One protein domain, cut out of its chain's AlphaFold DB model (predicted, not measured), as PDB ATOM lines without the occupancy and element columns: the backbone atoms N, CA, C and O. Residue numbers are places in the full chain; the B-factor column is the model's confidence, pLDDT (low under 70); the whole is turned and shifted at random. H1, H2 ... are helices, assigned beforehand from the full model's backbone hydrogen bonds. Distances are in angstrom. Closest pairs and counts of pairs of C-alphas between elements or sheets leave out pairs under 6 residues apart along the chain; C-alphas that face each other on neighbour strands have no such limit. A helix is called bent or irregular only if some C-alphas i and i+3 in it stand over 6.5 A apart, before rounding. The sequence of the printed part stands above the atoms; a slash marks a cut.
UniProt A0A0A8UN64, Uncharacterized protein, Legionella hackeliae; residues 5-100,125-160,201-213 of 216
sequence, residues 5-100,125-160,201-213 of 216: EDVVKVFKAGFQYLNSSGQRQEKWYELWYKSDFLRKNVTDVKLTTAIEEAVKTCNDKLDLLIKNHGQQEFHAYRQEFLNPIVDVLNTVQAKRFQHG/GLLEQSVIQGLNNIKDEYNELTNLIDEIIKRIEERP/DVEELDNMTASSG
ATOM      1  N   GLU A   5     173.964 162.471 129.689       97.12
ATOM      2  CA  GLU A   5     174.162 161.481 128.635       97.12
ATOM      3  C   GLU A   5     173.095 160.383 128.659       97.12
ATOM      4  O   GLU A   5     172.532 160.055 127.609       97.12
ATOM      5  N   ASP A   6     172.781 159.851 129.840       96.62
ATOM      6  CA  ASP A   6     171.804 158.773 129.973       96.62
ATOM      7  C   ASP A   6     170.391 159.255 129.629       96.62
ATOM      8  O   ASP A   6     169.685 158.595 128.864       96.62
ATOM      9  N   VAL A   7     169.993 160.438 130.112       96.44
ATOM     10  CA  VAL A   7     168.668 161.004 129.810       96.44
ATOM     11  C   VAL A   7     168.511 161.273 128.314       96.44
ATOM     12  O   VAL A   7     167.496 160.896 127.723       96.44
ATOM     13  N   VAL A   8     169.523 161.860 127.662       96.38
ATOM     14  CA  VAL A   8     169.475 162.118 126.213       96.38
ATOM     15  C   VAL A   8     169.413 160.810 125.421       96.38
ATOM     16  O   VAL A   8     168.662 160.721 124.449       96.38
ATOM     17  N   LYS A   9     170.161 159.774 125.820       96.31
ATOM     18  CA  LYS A   9     170.118 158.461 125.157       96.31
ATOM     19  C   LYS A   9     168.750 157.795 125.283       96.31
ATOM     20  O   LYS A   9     168.227 157.320 124.275       96.31
ATOM     21  N   VAL A  10     168.159 157.801 126.480       96.62
ATOM     22  CA  VAL A  10     166.812 157.258 126.727       96.62
ATOM     23  C   VAL A  10     165.765 158.014 125.906       96.62
ATOM     24  O   VAL A  10     164.949 157.390 125.221       96.62
ATOM     25  N   PHE A  11     165.854 159.346 125.868       96.88
ATOM     26  CA  PHE A  11     165.002 160.170 125.014       96.88
ATOM     27  C   PHE A  11     165.141 159.798 123.534       96.88
ATOM     28  O   PHE A  11     164.144 159.494 122.880       96.88
ATOM     29  N   LYS A  12     166.369 159.772 122.994       94.62
ATOM     30  CA  LYS A  12     166.633 159.454 121.577       94.62
ATOM     31  C   LYS A  12     166.198 158.038 121.201       94.62
ATOM     32  O   LYS A  12     165.807 157.812 120.057       94.62
ATOM     33  N   ALA A  13     166.214 157.096 122.146       92.62
ATOM     34  CA  ALA A  13     165.704 155.749 121.924       92.62
ATOM     35  C   ALA A  13     164.190 155.728 121.643       92.62
ATOM     36  O   ALA A  13     163.747 154.865 120.889       92.62
ATOM     37  N   GLY A  14     163.412 156.670 122.194       90.06
ATOM     38  CA  GLY A  14     161.985 156.841 121.884       90.06
ATOM     39  C   GLY A  14     161.708 157.866 120.778       90.06
ATOM     40  O   GLY A  14     160.784 157.686 119.985       90.06
ATOM     41  N   PHE A  15     162.550 158.898 120.651       91.81
ATOM     42  CA  PHE A  15     162.467 159.950 119.632       91.81
ATOM     43  C   PHE A  15     163.012 159.491 118.267       91.81
ATOM     44  O   PHE A  15     163.894 160.091 117.652       91.81
ATOM     45  N   GLN A  16     162.442 158.405 117.755       86.19
ATOM     46  CA  GLN A  16     162.842 157.764 116.504       86.19
ATOM     47  C   GLN A  16     162.134 158.366 115.285       86.19
ATOM     48  O   GLN A  16     161.600 157.655 114.438       86.19
ATOM     49  N   TYR A  17     162.112 159.695 115.163       85.88
ATOM     50  CA  TYR A  17     161.472 160.321 114.003       85.88
ATOM     51  C   TYR A  17     162.264 160.085 112.708       85.88
ATOM     52  O   TYR A  17     161.658 159.935 111.651       85.88
ATOM     53  N   LEU A  18     163.602 160.030 112.769       86.62
ATOM     54  CA  LEU A  18     164.477 159.788 111.613       86.62
ATOM     55  C   LEU A  18     165.095 158.383 111.635       86.62
ATOM     56  O   LEU A  18     165.417 157.844 112.690       86.62
ATOM     57  N   ASN A  19     165.271 157.790 110.457       81.19
ATOM     58  CA  ASN A  19     166.037 156.571 110.230       81.19
ATOM     59  C   ASN A  19     167.546 156.876 110.179       81.19
ATOM     60  O   ASN A  19     167.974 158.031 110.222       81.19
ATOM     61  N   SER A  20     168.364 155.834 110.029       78.00
ATOM     62  CA  SER A  20     169.827 155.952 109.934       78.00
ATOM     63  C   SER A  20     170.322 156.768 108.732       78.00
ATOM     64  O   SER A  20     171.450 157.248 108.743       78.00
ATOM     65  N   SER A  21     169.494 156.957 107.701       74.25
ATOM     66  CA  SER A  21     169.781 157.816 106.544       74.25
ATOM     67  C   SER A  21     169.303 159.264 106.729       74.25
ATOM     68  O   SER A  21     169.383 160.063 105.798       74.25
ATOM     69  N   GLY A  22     168.791 159.625 107.911       70.94
ATOM     70  CA  GLY A  22     168.298 160.968 108.205       70.94
ATOM     71  C   GLY A  22     166.987 161.317 107.493       70.94
ATOM     72  O   GLY A  22     166.759 162.489 107.199       70.94
ATOM     73  N   GLN A  23     166.159 160.316 107.189       73.38
ATOM     74  CA  GLN A  23     164.821 160.455 106.600       73.38
ATOM     75  C   GLN A  23     163.760 159.978 107.591       73.38
ATOM     76  O   GLN A  23     164.060 159.143 108.437       73.38
ATOM     77  N   ARG A  24     162.521 160.461 107.498       71.00
ATOM     78  CA  ARG A  24     161.438 160.068 108.418       71.00
ATOM     79  C   ARG A  24     161.236 158.541 108.494       71.00
ATOM     80  O   ARG A  24     161.163 157.869 107.466       71.00
ATOM     81  N   GLN A  25     161.082 157.994 109.703       68.62
ATOM     82  CA  GLN A  25     160.708 156.594 109.923       68.62
ATOM     83  C   GLN A  25     159.210 156.393 109.645       68.62
ATOM     84  O   GLN A  25     158.371 156.790 110.445       68.62
ATOM     85  N   GLU A  26     158.834 155.769 108.525       63.94
ATOM     86  CA  GLU A  26     157.500 155.165 108.393       63.94
ATOM     87  C   GLU A  26     157.461 154.056 107.334       63.94
ATOM     88  O   GLU A  26     157.812 154.267 106.172       63.94
ATOM     89  N   LYS A  27     156.931 152.884 107.716       55.25
ATOM     90  CA  LYS A  27     156.707 151.735 106.815       55.25
ATOM     91  C   LYS A  27     155.733 152.048 105.666       55.25
ATOM     92  O   LYS A  27     155.839 151.458 104.597       55.25
ATOM     93  N   TRP A  28     154.808 152.990 105.862       48.50
ATOM     94  CA  TRP A  28     153.830 153.418 104.849       48.50
ATOM     95  C   TRP A  28     154.410 154.425 103.845       48.50
ATOM     96  O   TRP A  28     153.968 154.485 102.696       48.50
ATOM     97  N   TYR A  29     155.449 155.162 104.247       57.22
ATOM     98  CA  TYR A  29     156.131 156.136 103.400       57.22
ATOM     99  C   TYR A  29     157.044 155.492 102.364       57.22
ATOM    100  O   TYR A  29     157.237 156.085 101.309       57.22
ATOM    101  N   GLU A  30     157.553 154.275 102.591       57.59
ATOM    102  CA  GLU A  30     158.298 153.563 101.545       57.59
ATOM    103  C   GLU A  30     157.478 153.444 100.256       57.59
ATOM    104  O   GLU A  30     158.014 153.644  99.168       57.59
ATOM    105  N   LEU A  31     156.173 153.174 100.368       57.28
ATOM    106  CA  LEU A  31     155.292 152.998  99.216       57.28
ATOM    107  C   LEU A  31     155.098 154.307  98.429       57.28
ATOM    108  O   LEU A  31     155.111 154.305  97.197       57.28
ATOM    109  N   TRP A  32     154.936 155.436  99.126       58.91
ATOM    110  CA  TRP A  32     154.742 156.748  98.498       58.91
ATOM    111  C   TRP A  32     156.050 157.373  98.020       58.91
ATOM    112  O   TRP A  32     156.070 157.990  96.963       58.91
ATOM    113  N   TYR A  33     157.145 157.188  98.754       60.94
ATOM    114  CA  TYR A  33     158.455 157.749  98.437       60.94
ATOM    115  C   TYR A  33     159.133 157.024  97.266       60.94
ATOM    116  O   TYR A  33     159.801 157.672  96.459       60.94
ATOM    117  N   LYS A  34     158.915 155.704  97.128       64.88
ATOM    118  CA  LYS A  34     159.374 154.904  95.975       64.88
ATOM    119  C   LYS A  34     158.576 155.177  94.692       64.88
ATOM    120  O   LYS A  34     159.032 154.812  93.614       64.88
ATOM    121  N   SER A  35     157.404 155.813  94.784       73.06
ATOM    122  CA  SER A  35     156.569 156.161  93.631       73.06
ATOM    123  C   SER A  35     156.550 157.670  93.404       73.06
ATOM    124  O   SER A  35     155.896 158.414  94.131       73.06
ATOM    125  N   ASP A  36     157.199 158.136  92.336       73.06
ATOM    126  CA  ASP A  36     157.216 159.561  91.970       73.06
ATOM    127  C   ASP A  36     155.810 160.160  91.815       73.06
ATOM    128  O   ASP A  36     155.596 161.336  92.120       73.06
ATOM    129  N   PHE A  37     154.844 159.356  91.359       75.19
ATOM    130  CA  PHE A  37     153.453 159.773  91.219       75.19
ATOM    131  C   PHE A  37     152.791 160.007  92.580       75.19
ATOM    132  O   PHE A  37     152.161 161.042  92.787       75.19
ATOM    133  N   LEU A  38     152.950 159.079  93.526       69.19
ATOM    134  CA  LEU A  38     152.359 159.216  94.859       69.19
ATOM    135  C   LEU A  38     153.072 160.305  95.662       69.19
ATOM    136  O   LEU A  38     152.408 161.148  96.259       69.19
ATOM    137  N   ARG A  39     154.404 160.382  95.580       68.38
ATOM    138  CA  ARG A  39     155.198 161.439  96.219       68.38
ATOM    139  C   ARG A  39     154.749 162.841  95.805       68.38
ATOM    140  O   ARG A  39     154.656 163.717  96.654       68.38
ATOM    141  N   LYS A  40     154.467 163.063  94.516       68.12
ATOM    142  CA  LYS A  40     154.025 164.374  94.005       68.12
ATOM    143  C   LYS A  40     152.584 164.725  94.383       68.12
ATOM    144  O   LYS A  40     152.281 165.904  94.511       68.12
ATOM    145  N   ASN A  41     151.709 163.729  94.529       65.06
ATOM    146  CA  ASN A  41     150.266 163.953  94.671       65.06
ATOM    147  C   ASN A  41     149.729 163.767  96.099       65.06
ATOM    148  O   ASN A  41     148.645 164.257  96.405       65.06
ATOM    149  N   VAL A  42     150.452 163.058  96.968       68.12
ATOM    150  CA  VAL A  42     149.960 162.627  98.291       68.12
ATOM    151  C   VAL A  42     150.820 163.181  99.433       68.12
ATOM    152  O   VAL A  42     150.349 163.299 100.564       68.12
ATOM    153  N   THR A  43     152.051 163.607  99.140       70.62
ATOM    154  CA  THR A  43     152.990 164.135 100.134       70.62
ATOM    155  C   THR A  43     153.307 165.602  99.877       70.62
ATOM    156  O   THR A  43     153.685 165.999  98.777       70.62
ATOM    157  N   ASP A  44     153.249 166.414 100.934       80.06
ATOM    158  CA  ASP A  44     153.883 167.729 100.918       80.06
ATOM    159  C   ASP A  44     155.391 167.552 101.139       80.06
ATOM    160  O   ASP A  44     155.877 167.474 102.271       80.06
ATOM    161  N   VAL A  45     156.124 167.404 100.032       80.44
ATOM    162  CA  VAL A  45     157.570 167.130 100.047       80.44
ATOM    163  C   VAL A  45     158.327 168.254 100.748       80.44
ATOM    164  O   VAL A  45     159.199 167.984 101.564       80.44
ATOM    165  N   LYS A  46     157.949 169.512 100.496       85.00
ATOM    166  CA  LYS A  46     158.606 170.681 101.093       85.00
ATOM    167  C   LYS A  46     158.419 170.713 102.607       85.00
ATOM    168  O   LYS A  46     159.391 170.916 103.329       85.00
ATOM    169  N   LEU A  47     157.195 170.477 103.086       87.00
ATOM    170  CA  LEU A  47     156.930 170.387 104.521       87.00
ATOM    171  C   LEU A  47     157.692 169.216 105.151       87.00
ATOM    172  O   LEU A  47     158.265 169.368 106.222       87.00
ATOM    173  N   THR A  48     157.723 168.064 104.480       85.69
ATOM    174  CA  THR A  48     158.406 166.864 104.985       85.69
ATOM    175  C   THR A  48     159.904 167.109 105.145       85.69
ATOM    176  O   THR A  48     160.424 166.913 106.241       85.69
ATOM    177  N   THR A  49     160.574 167.620 104.110       86.62
ATOM    178  CA  THR A  49     162.005 167.958 104.162       86.62
ATOM    179  C   THR A  49     162.303 169.000 105.239       86.62
ATOM    180  O   THR A  49     163.248 168.829 106.002       86.62
ATOM    181  N   ALA A  50     161.462 170.031 105.381       89.44
ATOM    182  CA  ALA A  50     161.645 171.040 106.424       89.44
ATOM    183  C   ALA A  50     161.534 170.457 107.846       89.44
ATOM    184  O   ALA A  50     162.237 170.902 108.751       89.44
ATOM    185  N   ILE A  51     160.664 169.460 108.057       90.88
ATOM    186  CA  ILE A  51     160.580 168.754 109.344       90.88
ATOM    187  C   ILE A  51     161.835 167.903 109.566       90.88
ATOM    188  O   ILE A  51     162.388 167.920 110.660       90.88
ATOM    189  N   GLU A  52     162.304 167.179 108.550       90.44
ATOM    190  CA  GLU A  52     163.516 166.356 108.658       90.44
ATOM    191  C   GLU A  52     164.757 167.191 108.992       90.44
ATOM    192  O   GLU A  52     165.538 166.804 109.857       90.44
ATOM    193  N   GLU A  53     164.921 168.352 108.356       92.06
ATOM    194  CA  GLU A  53     165.994 169.303 108.665       92.06
ATOM    195  C   GLU A  53     165.911 169.800 110.112       92.06
ATOM    196  O   GLU A  53     166.908 169.749 110.833       92.06
ATOM    197  N   ALA A  54     164.722 170.198 110.574       93.75
ATOM    198  CA  ALA A  54     164.530 170.651 111.950       93.75
ATOM    199  C   ALA A  54     164.864 169.550 112.976       93.75
ATOM    200  O   ALA A  54     165.470 169.823 114.013       93.75
ATOM    201  N   VAL A  55     164.517 168.294 112.679       94.25
ATOM    202  CA  VAL A  55     164.833 167.151 113.547       94.25
ATOM    203  C   VAL A  55     166.324 166.820 113.541       94.25
ATOM    204  O   VAL A  55     166.866 166.507 114.598       94.25
ATOM    205  N   LYS A  56     167.013 166.936 112.397       94.00
ATOM    206  CA  LYS A  56     168.481 166.808 112.345       94.00
ATOM    207  C   LYS A  56     169.142 167.832 113.256       94.00
ATOM    208  O   LYS A  56     169.902 167.447 114.136       94.00
ATOM    209  N   THR A  57     168.758 169.101 113.134       95.25
ATOM    210  CA  THR A  57     169.277 170.165 114.004       95.25
ATOM    211  C   THR A  57     169.001 169.896 115.486       95.25
ATOM    212  O   THR A  57     169.864 170.160 116.320       95.25
ATOM    213  N   CYS A  58     167.829 169.355 115.834       96.44
ATOM    214  CA  CYS A  58     167.532 168.944 117.210       96.44
ATOM    215  C   CYS A  58     168.497 167.856 117.702       96.44
ATOM    216  O   CYS A  58     169.126 168.019 118.746       96.44
ATOM    217  N   ASN A  59     168.668 166.787 116.921       95.19
ATOM    218  CA  ASN A  59     169.579 165.693 117.256       95.19
ATOM    219  C   ASN A  59     171.031 166.166 117.394       95.19
ATOM    220  O   ASN A  59     171.689 165.767 118.350       95.19
ATOM    221  N   ASP A  60     171.493 167.053 116.511       95.62
ATOM    222  CA  ASP A  60     172.842 167.624 116.569       95.62
ATOM    223  C   ASP A  60     173.055 168.441 117.855       95.62
ATOM    224  O   ASP A  60     174.100 168.339 118.499       95.62
ATOM    225  N   LYS A  61     172.054 169.234 118.267       96.94
ATOM    226  CA  LYS A  61     172.102 169.987 119.530       96.94
ATOM    227  C   LYS A  61     172.110 169.061 120.750       96.94
ATOM    228  O   LYS A  61     172.843 169.327 121.698       96.94
ATOM    229  N   LEU A  62     171.336 167.976 120.722       96.81
ATOM    230  CA  LEU A  62     171.341 166.966 121.784       96.81
ATOM    231  C   LEU A  62     172.689 166.232 121.866       96.81
ATOM    232  O   LEU A  62     173.204 166.014 122.958       96.81
ATOM    233  N   ASP A  63     173.301 165.902 120.729       96.44
ATOM    234  CA  ASP A  63     174.629 165.278 120.695       96.44
ATOM    235  C   ASP A  63     175.722 166.244 121.182       96.44
ATOM    236  O   ASP A  63     176.650 165.841 121.889       96.44
ATOM    237  N   LEU A  64     175.591 167.537 120.873       97.25
ATOM    238  CA  LEU A  64     176.463 168.576 121.418       97.25
ATOM    239  C   LEU A  64     176.314 168.705 122.942       97.25
ATOM    240  O   LEU A  64     177.320 168.853 123.636       97.25
ATOM    241  N   LEU A  65     175.089 168.603 123.464       96.94
ATOM    242  CA  LEU A  65     174.826 168.605 124.902       96.94
ATOM    243  C   LEU A  65     175.507 167.415 125.599       96.94
ATOM    244  O   LEU A  65     176.195 167.617 126.598       96.94
ATOM    245  N   ILE A  66     175.418 166.203 125.035       96.94
ATOM    246  CA  ILE A  66     176.169 165.038 125.542       96.94
ATOM    247  C   ILE A  66     177.672 165.329 125.540       96.94
ATOM    248  O   ILE A  66     178.360 165.086 126.530       96.94
ATOM    249  N   LYS A  67     178.203 165.861 124.436       96.69
ATOM    250  CA  LYS A  67     179.639 166.122 124.302       96.69
ATOM    251  C   LYS A  67     180.159 167.115 125.347       96.69
ATOM    252  O   LYS A  67     181.278 166.947 125.827       96.69
ATOM    253  N   ASN A  68     179.378 168.141 125.666       96.69
ATOM    254  CA  ASN A  68     179.801 169.210 126.570       96.69
ATOM    255  C   ASN A  68     179.546 168.869 128.046       96.69
ATOM    256  O   ASN A  68     180.371 169.201 128.894       96.69
ATOM    257  N   HIS A  69     178.425 168.202 128.337       96.50
ATOM    258  CA  HIS A  69     177.871 168.079 129.690       96.50
ATOM    259  C   HIS A  69     177.456 166.645 130.061       96.50
ATOM    260  O   HIS A  69     176.878 166.427 131.119       96.50
ATOM    261  N   GLY A  70     177.765 165.641 129.233       93.12
ATOM    262  CA  GLY A  70     177.212 164.284 129.344       93.12
ATOM    263  C   GLY A  70     177.386 163.613 130.708       93.12
ATOM    264  O   GLY A  70     176.450 162.994 131.203       93.12
ATOM    265  N   GLN A  71     178.545 163.790 131.345       96.38
ATOM    266  CA  GLN A  71     178.869 163.188 132.646       96.38
ATOM    267  C   GLN A  71     178.351 163.996 133.850       96.38
ATOM    268  O   GLN A  71     178.577 163.615 134.995       96.38
ATOM    269  N   GLN A  72     177.698 165.134 133.610       96.19
ATOM    270  CA  GLN A  72     177.161 165.994 134.660       96.19
ATOM    271  C   GLN A  72     175.722 165.607 135.009       96.19
ATOM    272  O   GLN A  72     175.041 164.906 134.257       96.19
ATOM    273  N   GLU A  73     175.257 166.055 136.175       94.62
ATOM    274  CA  GLU A  73     173.903 165.774 136.646       94.62
ATOM    275  C   GLU A  73     172.858 166.463 135.767       94.62
ATOM    276  O   GLU A  73     172.913 167.675 135.547       94.62
ATOM    277  N   PHE A  74     171.857 165.699 135.321       93.88
ATOM    278  CA  PHE A  74     170.816 166.199 134.425       93.88
ATOM    279  C   PHE A  74     170.102 167.442 134.967       93.88
ATOM    280  O   PHE A  74     169.805 168.354 134.203       93.88
ATOM    281  N   HIS A  75     169.875 167.513 136.282       91.06
ATOM    282  CA  HIS A  75     169.135 168.597 136.933       91.06
ATOM    283  C   HIS A  75     169.668 169.997 136.600       91.06
ATOM    284  O   HIS A  75     168.872 170.899 136.335       91.06
ATOM    285  N   ALA A  76     170.994 170.155 136.549       92.25
ATOM    286  CA  ALA A  76     171.653 171.423 136.240       92.25
ATOM    287  C   ALA A  76     171.522 171.831 134.760       92.25
ATOM    288  O   ALA A  76     171.636 173.008 134.437       92.25
ATOM    289  N   TYR A  77     171.238 170.872 133.875       94.19
ATOM    290  CA  TYR A  77     171.230 171.040 132.418       94.19
ATOM    291  C   TYR A  77     169.859 170.748 131.789       94.19
ATOM    292  O   TYR A  77     169.737 170.613 130.570       94.19
ATOM    293  N   ARG A  78     168.796 170.683 132.605       91.38
ATOM    294  CA  ARG A  78     167.419 170.415 132.151       91.38
ATOM    295  C   ARG A  78     166.972 171.396 131.076       91.38
ATOM    296  O   ARG A  78     166.435 170.980 130.056       91.38
ATOM    297  N   GLN A  79     167.238 172.686 131.270       93.06
ATOM    298  CA  GLN A  79     166.848 173.708 130.299       93.06
ATOM    299  C   GLN A  79     167.567 173.511 128.958       93.06
ATOM    300  O   GLN A  79     166.950 173.590 127.899       93.06
ATOM    301  N   GLU A  80     168.860 173.192 128.988       94.31
ATOM    302  CA  GLU A  80     169.656 172.946 127.781       94.31
ATOM    303  C   GLU A  80     169.205 171.690 127.029       94.31
ATOM    304  O   GLU A  80     169.293 171.650 125.804       94.31
ATOM    305  N   PHE A  81     168.660 170.700 127.738       95.44
ATOM    306  CA  PHE A  81     167.998 169.541 127.141       95.44
ATOM    307  C   PHE A  81     166.643 169.884 126.504       95.44
ATOM    308  O   PHE A  81     166.340 169.413 125.407       95.44
ATOM    309  N   LEU A  82     165.825 170.710 127.165       94.00
ATOM    310  CA  LEU A  82     164.490 171.067 126.675       94.00
ATOM    311  C   LEU A  82     164.534 172.044 125.496       94.00
ATOM    312  O   LEU A  82     163.696 171.948 124.599       94.00
ATOM    313  N   ASN A  83     165.523 172.939 125.450       94.25
ATOM    314  CA  ASN A  83     165.650 173.958 124.406       94.25
ATOM    315  C   ASN A  83     165.618 173.370 122.972       94.25
ATOM    316  O   ASN A  83     164.790 173.809 122.174       94.25
ATOM    317  N   PRO A  84     166.417 172.341 122.614       95.25
ATOM    318  CA  PRO A  84     166.332 171.685 121.306       95.25
ATOM    319  C   PRO A  84     164.950 171.103 120.977       95.25
ATOM    320  O   PRO A  84     164.508 171.190 119.829       95.25
ATOM    321  N   ILE A  85     164.263 170.525 121.970       95.00
ATOM    322  CA  ILE A  85     162.932 169.916 121.812       95.00
ATOM    323  C   ILE A  85     161.890 171.005 121.528       95.00
ATOM    324  O   ILE A  85     161.085 170.894 120.601       95.00
ATOM    325  N   VAL A  86     161.941 172.094 122.288       92.38
ATOM    326  CA  VAL A  86     161.096 173.273 122.091       92.38
ATOM    327  C   VAL A  86     161.325 173.888 120.711       92.38
ATOM    328  O   VAL A  86     160.368 174.152 119.977       92.38
ATOM    329  N   ASP A  87     162.587 174.066 120.325       92.88
ATOM    330  CA  ASP A  87     162.971 174.651 119.043       92.88
ATOM    331  C   ASP A  87     162.412 173.855 117.861       92.88
ATOM    332  O   ASP A  87     161.834 174.441 116.937       92.88
ATOM    333  N   VAL A  88     162.545 172.522 117.876       94.69
ATOM    334  CA  VAL A  88     162.038 171.683 116.781       94.69
ATOM    335  C   VAL A  88     160.515 171.726 116.711       94.69
ATOM    336  O   VAL A  88     159.952 171.890 115.626       94.69
ATOM    337  N   LEU A  89     159.837 171.670 117.857       92.38
ATOM    338  CA  LEU A  89     158.383 171.735 117.940       92.38
ATOM    339  C   LEU A  89     157.844 173.075 117.424       92.38
ATOM    340  O   LEU A  89     156.865 173.098 116.671       92.38
ATOM    341  N   ASN A  90     158.461 174.196 117.795       90.62
ATOM    342  CA  ASN A  90     158.076 175.536 117.337       90.62
ATOM    343  C   ASN A  90     158.371 175.743 115.849       90.62
ATOM    344  O   ASN A  90     157.500 176.199 115.102       90.62
ATOM    345  N   THR A  91     159.550 175.321 115.391       91.25
ATOM    346  CA  THR A  91     159.928 175.390 113.973       91.25
ATOM    347  C   THR A  91     158.933 174.623 113.104       91.25
ATOM    348  O   THR A  91     158.438 175.144 112.102       91.25
ATOM    349  N   VAL A  92     158.577 173.401 113.500       90.81
ATOM    350  CA  VAL A  92     157.666 172.553 112.722       90.81
ATOM    351  C   VAL A  92     156.235 173.077 112.746       90.81
ATOM    352  O   VAL A  92     155.572 173.072 111.707       90.81
ATOM    353  N   GLN A  93     155.770 173.605 113.878       89.06
ATOM    354  CA  GLN A  93     154.474 174.282 113.970       89.06
ATOM    355  C   GLN A  93     154.381 175.434 112.960       89.06
ATOM    356  O   GLN A  93     153.422 175.510 112.187       89.06
ATOM    357  N   ALA A  94     155.408 176.286 112.904       88.81
ATOM    358  CA  ALA A  94     155.469 177.398 111.962       88.81
ATOM    359  C   ALA A  94     155.383 176.914 110.506       88.81
ATOM    360  O   ALA A  94     154.580 177.427 109.720       88.81
ATOM    361  N   LYS A  95     156.146 175.871 110.152       90.31
ATOM    362  CA  LYS A  95     156.089 175.260 108.814       90.31
ATOM    363  C   LYS A  95     154.708 174.683 108.503       90.31
ATOM    364  O   LYS A  95     154.188 174.886 107.409       90.31
ATOM    365  N   ARG A  96     154.056 174.016 109.454       89.12
ATOM    366  CA  ARG A  96     152.710 173.457 109.246       89.12
ATOM    367  C   ARG A  96     151.643 174.518 109.032       89.12
ATOM    368  O   ARG A  96     150.710 174.259 108.279       89.12
ATOM    369  N   PHE A  97     151.767 175.688 109.652       88.38
ATOM    370  CA  PHE A  97     150.878 176.816 109.368       88.38
ATOM    371  C   PHE A  97     151.130 177.427 107.987       88.38
ATOM    372  O   PHE A  97     150.162 177.730 107.287       88.38
ATOM    373  N   GLN A  98     152.395 177.552 107.567       87.12
ATOM    374  CA  GLN A  98     152.761 178.006 106.214       87.12
ATOM    375  C   GLN A  98     152.195 177.087 105.122       87.12
ATOM    376  O   GLN A  98     151.739 177.559 104.086       87.12
ATOM    377  N   HIS A  99     152.178 175.779 105.380       85.75
ATOM    378  CA  HIS A  99     151.614 174.750 104.500       85.75
ATOM    379  C   HIS A  99     150.144 174.410 104.822       85.75
ATOM    380  O   HIS A  99     149.579 173.435 104.312       85.75
ATOM    381  N   GLY A 100     149.544 175.192 105.718       85.62
ATOM    382  CA  GLY A 100     148.198 175.025 106.237       85.62
ATOM    383  C   GLY A 100     147.116 175.457 105.254       85.62
ATOM    384  O   GLY A 100     147.346 175.627 104.057       85.62
ATOM    385  N   GLY A 125     151.298 165.433 113.719       74.44
ATOM    386  CA  GLY A 125     151.744 164.238 113.019       74.44
ATOM    387  C   GLY A 125     152.624 163.369 113.893       74.44
ATOM    388  O   GLY A 125     152.654 163.498 115.112       74.44
ATOM    389  N   LEU A 126     153.402 162.511 113.238       83.69
ATOM    390  CA  LEU A 126     154.327 161.618 113.928       83.69
ATOM    391  C   LEU A 126     155.389 162.334 114.761       83.69
ATOM    392  O   LEU A 126     155.934 161.723 115.662       83.69
ATOM    393  N   LEU A 127     155.723 163.591 114.453       90.00
ATOM    394  CA  LEU A 127     156.789 164.285 115.171       90.00
ATOM    395  C   LEU A 127     156.463 164.416 116.657       90.00
ATOM    396  O   LEU A 127     157.254 163.988 117.488       90.00
ATOM    397  N   GLU A 128     155.303 164.987 116.984       90.56
ATOM    398  CA  GLU A 128     154.863 165.163 118.366       90.56
ATOM    399  C   GLU A 128     154.724 163.810 119.063       90.56
ATOM    400  O   GLU A 128     155.171 163.670 120.192       90.56
ATOM    401  N   GLN A 129     154.205 162.796 118.363       90.06
ATOM    402  CA  GLN A 129     154.111 161.434 118.892       90.06
ATOM    403  C   GLN A 129     155.488 160.841 119.209       90.06
ATOM    404  O   GLN A 129     155.662 160.249 120.268       90.06
ATOM    405  N   SER A 130     156.485 161.024 118.340       92.06
ATOM    406  CA  SER A 130     157.858 160.580 118.599       92.06
ATOM    407  C   SER A 130     158.504 161.356 119.746       92.06
ATOM    408  O   SER A 130     159.235 160.761 120.530       92.06
ATOM    409  N   VAL A 131     158.257 162.667 119.864       94.88
ATOM    410  CA  VAL A 131     158.758 163.465 120.999       94.88
ATOM    411  C   VAL A 131     158.135 162.968 122.300       94.88
ATOM    412  O   VAL A 131     158.867 162.674 123.240       94.88
ATOM    413  N   ILE A 132     156.810 162.810 122.337       94.88
ATOM    414  CA  ILE A 132     156.074 162.283 123.493       94.88
ATOM    415  C   ILE A 132     156.563 160.874 123.839       94.88
ATOM    416  O   ILE A 132     156.774 160.582 125.007       94.88
ATOM    417  N   GLN A 133     156.829 160.018 122.850       94.94
ATOM    418  CA  GLN A 133     157.400 158.695 123.100       94.94
ATOM    419  C   GLN A 133     158.803 158.775 123.717       94.94
ATOM    420  O   GLN A 133     159.097 158.042 124.655       94.94
ATOM    421  N   GLY A 134     159.667 159.668 123.226       95.94
ATOM    422  CA  GLY A 134     160.978 159.917 123.830       95.94
ATOM    423  C   GLY A 134     160.872 160.396 125.278       95.94
ATOM    424  O   GLY A 134     161.627 159.944 126.133       95.94
ATOM    425  N   LEU A 135     159.916 161.278 125.564       96.56
ATOM    426  CA  LEU A 135     159.640 161.770 126.911       96.56
ATOM    427  C   LEU A 135     159.092 160.662 127.824       96.56
ATOM    428  O   LEU A 135     159.593 160.490 128.932       96.56
ATOM    429  N   ASN A 136     158.144 159.854 127.347       96.50
ATOM    430  CA  ASN A 136     157.616 158.707 128.089       96.50
ATOM    431  C   ASN A 136     158.716 157.704 128.447       96.50
ATOM    432  O   ASN A 136     158.771 157.262 129.587       96.50
ATOM    433  N   ASN A 137     159.655 157.429 127.535       96.94
ATOM    434  CA  ASN A 137     160.794 156.565 127.848       96.94
ATOM    435  C   ASN A 137     161.642 157.111 129.015       96.94
ATOM    436  O   ASN A 137     162.135 156.331 129.822       96.94
ATOM    437  N   ILE A 138     161.821 158.438 129.118       95.94
ATOM    438  CA  ILE A 138     162.526 159.051 130.259       95.94
ATOM    439  C   ILE A 138     161.744 158.814 131.547       95.94
ATOM    440  O   ILE A 138     162.340 158.443 132.553       95.94
ATOM    441  N   LYS A 139     160.430 159.042 131.517       93.69
ATOM    442  CA  LYS A 139     159.549 158.840 132.672       93.69
ATOM    443  C   LYS A 139     159.549 157.384 133.147       93.69
ATOM    444  O   LYS A 139     159.590 157.155 134.350       93.69
ATOM    445  N   ASP A 140     159.530 156.430 132.220       94.38
ATOM    446  CA  ASP A 140     159.525 154.998 132.535       94.38
ATOM    447  C   ASP A 140     160.843 154.541 133.185       94.38
ATOM    448  O   ASP A 140     160.832 153.671 134.056       94.38
ATOM    449  N   GLU A 141     161.973 155.137 132.790       96.25
ATOM    450  CA  GLU A 141     163.300 154.812 133.332       96.25
ATOM    451  C   GLU A 141     163.613 155.580 134.632       96.25
ATOM    452  O   GLU A 141     164.218 155.037 135.558       96.25
ATOM    453  N   TYR A 142     163.188 156.843 134.728       94.31
ATOM    454  CA  TYR A 142     163.530 157.763 135.815       94.31
ATOM    455  C   TYR A 142     162.274 158.318 136.483       94.31
ATOM    456  O   TYR A 142     161.801 159.417 136.171       94.31
ATOM    457  N   ASN A 143     161.763 157.572 137.463       90.06
ATOM    458  CA  ASN A 143     160.551 157.926 138.205       90.06
ATOM    459  C   ASN A 143     160.609 159.339 138.811       90.06
ATOM    460  O   ASN A 143     159.585 160.023 138.858       90.06
ATOM    461  N   GLU A 144     161.786 159.807 139.244       89.50
ATOM    462  CA  GLU A 144     161.976 161.152 139.802       89.50
ATOM    463  C   GLU A 144     161.710 162.291 138.803       89.50
ATOM    464  O   GLU A 144     161.517 163.432 139.219       89.50
ATOM    465  N   LEU A 145     161.673 162.002 137.497       90.75
ATOM    466  CA  LEU A 145     161.393 162.977 136.441       90.75
ATOM    467  C   LEU A 145     159.919 162.984 136.004       90.75
ATOM    468  O   LEU A 145     159.534 163.841 135.211       90.75
ATOM    469  N   THR A 146     159.083 162.084 136.534       91.44
ATOM    470  CA  THR A 146     157.690 161.876 136.092       91.44
ATOM    471  C   THR A 146     156.878 163.166 136.020       91.44
ATOM    472  O   THR A 146     156.335 163.483 134.967       91.44
ATOM    473  N   ASN A 147     156.828 163.937 137.111       90.06
ATOM    474  CA  ASN A 147     155.991 165.139 137.180       90.06
ATOM    475  C   ASN A 147     156.414 166.198 136.155       90.06
ATOM    476  O   ASN A 147     155.568 166.808 135.507       90.06
ATOM    477  N   LEU A 148     157.728 166.391 135.995       89.69
ATOM    478  CA  LEU A 148     158.284 167.317 135.011       89.69
ATOM    479  C   LEU A 148     157.899 166.883 133.592       89.69
ATOM    480  O   LEU A 148     157.442 167.695 132.793       89.69
ATOM    481  N   ILE A 149     158.077 165.598 133.287       93.38
ATOM    482  CA  ILE A 149     157.797 165.035 131.968       93.38
ATOM    483  C   ILE A 149     156.303 165.092 131.627       93.38
ATOM    484  O   ILE A 149     155.959 165.479 130.511       93.38
ATOM    485  N   ASP A 150     155.422 164.764 132.572       93.31
ATOM    486  CA  ASP A 150     153.971 164.798 132.360       93.31
ATOM    487  C   ASP A 150     153.477 166.217 132.047       93.31
ATOM    488  O   ASP A 150     152.680 166.409 131.126       93.31
ATOM    489  N   GLU A 151     153.998 167.232 132.744       90.62
ATOM    490  CA  GLU A 151     153.656 168.629 132.463       90.62
ATOM    491  C   GLU A 151     154.167 169.074 131.082       90.62
ATOM    492  O   GLU A 151     153.461 169.758 130.338       90.62
ATOM    493  N   ILE A 152     155.363 168.630 130.678       91.31
ATOM    494  CA  ILE A 152     155.884 168.893 129.330       91.31
ATOM    495  C   ILE A 152     154.982 168.258 128.264       91.31
ATOM    496  O   ILE A 152     154.630 168.926 127.289       91.31
ATOM    497  N   ILE A 153     154.602 166.988 128.429       92.88
ATOM    498  CA  ILE A 153     153.728 166.276 127.486       92.88
ATOM    499  C   ILE A 153     152.395 167.008 127.351       92.88
ATOM    500  O   ILE A 153     151.975 167.306 126.232       92.88
ATOM    501  N   LYS A 154     151.781 167.388 128.473       91.25
ATOM    502  CA  LYS A 154     150.535 168.156 128.482       91.25
ATOM    503  C   LYS A 154     150.658 169.456 127.679       91.25
ATOM    504  O   LYS A 154     149.829 169.722 126.810       91.25
ATOM    505  N   ARG A 155     151.734 170.230 127.878       89.06
ATOM    506  CA  ARG A 155     151.986 171.463 127.104       89.06
ATOM    507  C   ARG A 155     152.177 171.202 125.605       89.06
ATOM    508  O   ARG A 155     151.832 172.056 124.789       89.06
ATOM    509  N   ILE A 156     152.721 170.046 125.216       89.94
ATOM    510  CA  ILE A 156     152.843 169.643 123.804       89.94
ATOM    511  C   ILE A 156     151.465 169.324 123.205       89.94
ATOM    512  O   ILE A 156     151.199 169.689 122.057       89.94
ATOM    513  N   GLU A 157     150.591 168.667 123.964       88.25
ATOM    514  CA  GLU A 157     149.246 168.276 123.524       88.25
ATOM    515  C   GLU A 157     148.281 169.465 123.420       88.25
ATOM    516  O   GLU A 157     147.475 169.528 122.490       88.25
ATOM    517  N   GLU A 158     148.402 170.450 124.312       86.12
ATOM    518  CA  GLU A 158     147.555 171.653 124.347       86.12
ATOM    519  C   GLU A 158     147.878 172.676 123.238       86.12
ATOM    520  O   GLU A 158     147.252 173.738 123.148       86.12
ATOM    521  N   ARG A 159     148.837 172.378 122.351       80.62
ATOM    522  CA  ARG A 159     149.278 173.326 121.320       80.62
ATOM    523  C   ARG A 159     148.154 173.683 120.341       80.62
ATOM    524  O   ARG A 159     147.483 172.799 119.792       80.62
ATOM    525  N   PRO A 160     147.991 174.980 120.019       77.50
ATOM    526  CA  PRO A 160     146.907 175.441 119.164       77.50
ATOM    527  C   PRO A 160     147.048 174.903 117.738       77.50
ATOM    528  O   PRO A 160     148.088 175.036 117.098       77.50
ATOM    529  N   ASP A 201     159.997 176.575 130.649       76.06
ATOM    530  CA  ASP A 201     160.864 177.150 131.674       76.06
ATOM    531  C   ASP A 201     160.864 176.214 132.883       76.06
ATOM    532  O   ASP A 201     159.826 175.969 133.503       76.06
ATOM    533  N   VAL A 202     162.029 175.646 133.186       72.50
ATOM    534  CA  VAL A 202     162.187 174.688 134.283       72.50
ATOM    535  C   VAL A 202     161.842 175.311 135.640       72.50
ATOM    536  O   VAL A 202     161.290 174.607 136.480       72.50
ATOM    537  N   GLU A 203     162.084 176.609 135.856       74.69
ATOM    538  CA  GLU A 203     161.731 177.268 137.122       74.69
ATOM    539  C   GLU A 203     160.209 177.393 137.287       74.69
ATOM    540  O   GLU A 203     159.668 177.186 138.375       74.69
ATOM    541  N   GLU A 204     159.489 177.684 136.202       75.12
ATOM    542  CA  GLU A 204     158.024 177.728 136.196       75.12
ATOM    543  C   GLU A 204     157.427 176.334 136.467       75.12
ATOM    544  O   GLU A 204     156.501 176.187 137.269       75.12
ATOM    545  N   LEU A 205     157.999 175.299 135.842       72.25
ATOM    546  CA  LEU A 205     157.574 173.903 135.981       72.25
ATOM    547  C   LEU A 205     157.842 173.350 137.393       72.25
ATOM    548  O   LEU A 205     156.985 172.680 137.979       72.25
ATOM    549  N   ASP A 206     158.997 173.673 137.977       72.31
ATOM    550  CA  ASP A 206     159.337 173.292 139.351       72.31
ATOM    551  C   ASP A 206     158.403 174.003 140.369       72.31
ATOM    552  O   ASP A 206     157.941 173.392 141.334       72.31
ATOM    553  N   ASN A 207     158.008 175.260 140.122       70.19
ATOM    554  CA  ASN A 207     157.050 175.982 140.976       70.19
ATOM    555  C   ASN A 207     155.616 175.419 140.899       70.19
ATOM    556  O   ASN A 207     154.910 175.358 141.910       70.19
ATOM    557  N   MET A 208     155.176 174.977 139.716       61.22
ATOM    558  CA  MET A 208     153.861 174.346 139.532       61.22
ATOM    559  C   MET A 208     153.769 172.973 140.210       61.22
ATOM    560  O   MET A 208     152.731 172.632 140.779       61.22
ATOM    561  N   THR A 209     154.860 172.204 140.198       58.88
ATOM    562  CA  THR A 209     154.931 170.897 140.869       58.88
ATOM    563  C   THR A 209     155.059 171.012 142.390       58.88
ATOM    564  O   THR A 209     154.561 170.145 143.106       58.88
ATOM    565  N   ALA A 210     155.645 172.096 142.911       60.22
ATOM    566  CA  ALA A 210     155.678 172.366 144.350       60.22
ATOM    567  C   ALA A 210     154.304 172.784 144.916       60.22
ATOM    568  O   ALA A 210     153.957 172.416 146.040       60.22
ATOM    569  N   SER A 211     153.497 173.518 144.139       54.56
ATOM    570  CA  SER A 211     152.184 174.025 144.575       54.56
ATOM    571  C   SER A 211     151.103 172.934 144.665       54.56
ATOM    572  O   SER A 211     150.202 173.015 145.496       54.56
ATOM    573  N   SER A 212     151.214 171.855 143.880       51.09
ATOM    574  CA  SER A 212     150.288 170.710 143.938       51.09
ATOM    575  C   SER A 212     150.539 169.755 145.120       51.09
ATOM    576  O   SER A 212     149.746 168.845 145.353       51.09
ATOM    577  N   GLY A 213     151.613 169.970 145.894       45.88
ATOM    578  CA  GLY A 213     151.970 169.174 147.074       45.88
ATOM    579  C   GLY A 213     151.427 169.689 148.414       45.88
ATOM    580  O   GLY A 213     151.698 169.068 149.440       45.88
TER     581      GLY A 213
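AT A GLANCE: This is residues 5 to 100, 125 to 160 and 201 to 213 of the 216 residues of an uncharacterized protein of Legionella hackeliae (UniProt A0A0A8UN64). A long helical hairpin, H4 and H5, makes one side of an elongated body, and H1 with the shorter helical hairpin H6 and H7 lies alongside it as a second layer, joined to it by few contacts. The small helices H2 and H3 form a little head at one end of the long axis, and H8 lies toward the other end, crossing H7. The printed part has 145 residues with eight named helices, H1 to H8 in order along the chain, and no named strand; the class is all helix. The whole is compact, with a radius of gyration of the C-alphas of 16.6 A and spans of 55 by 33 by 23 A.

IN THESE COORDINATES: H1 is residues 5 to 14, 14.7 A long, beginning at C-alpha 5 at (174.162, 161.481, 128.635). H2 is residues 29 to 33 and H3 residues 36 to 42. H4, residues 45 to 69, is 35.9 A long and begins at C-alpha 45 at (157.570, 167.130, 100.047). H5, residues 74 to 98, is 35.5 A long and irregular, with C-alphas 76 and 79 8.0 A apart. H6 is residues 126 to 141, 22.4 A long. H7, residues 143 to 157, is 21.2 A long and irregular, with C-alphas 144 and 147 7.7 A apart. H8, residues 202 to 211, ends at C-alpha 211 at (152.184, 174.025, 144.575).

HOW THE PARTS SIT: H1 touches H4 with a shallow tilt of 23 degrees, opposite ways; the closest C-alphas are those of Glu 5 and Ile 66, 5.1 A apart, and H4 takes part with residues 62 to 69 alone. H1 touches H6 at a steep tilt of 48 degrees, closest at the C-alphas of Gly 14 and Gly 134, 3.8 A apart. H2 and H3 touch only at the corner, closest at the C-alphas of Trp 32 and Leu 38, 5.0 A apart. H4 and H5 form a helical hairpin at a shallow tilt of 10 degrees, with the closest C-alphas, those of Cys 58 and Pro 84, 5.1 A apart. H5 and H6 are close but not clearly touching, closest at the C-alphas of Leu 89 and Glu 128, 7.5 A apart. H6 and H7 form a second helical hairpin at a shallow tilt of 16 degrees, closest at the C-alphas of Lys 139 and Thr 146, 4.9 A apart. H7 touches H8 with residues 147 to 151 alone, closest at the C-alphas of Leu 148 and Leu 205, 6.7 A apart; at 72 degrees they are only just about perpendicular. Every O i to N i+4 pair is within hydrogen-bond range in H1, H2, H3, H4, H6 and H8, against 17 of 21 in H5 and 9 of 11 in H7.

THE WHOLE: The two C-alphas farthest apart, those of Phe 37 and Gly 213, are 56.7 A apart. Residues 101 to 124 are not printed, with 13.2 A between C-alphas 100 and 125, and residues 161 to 200 are not printed, with 18.8 A between C-alphas 160 and 201. Of the links that are printed whole, H1 to H2 is long, with 14 residues. The mean pLDDT of the printed part is 85.2; residues 25 to 34, 38 to 42 and 208 to 213 are under 70.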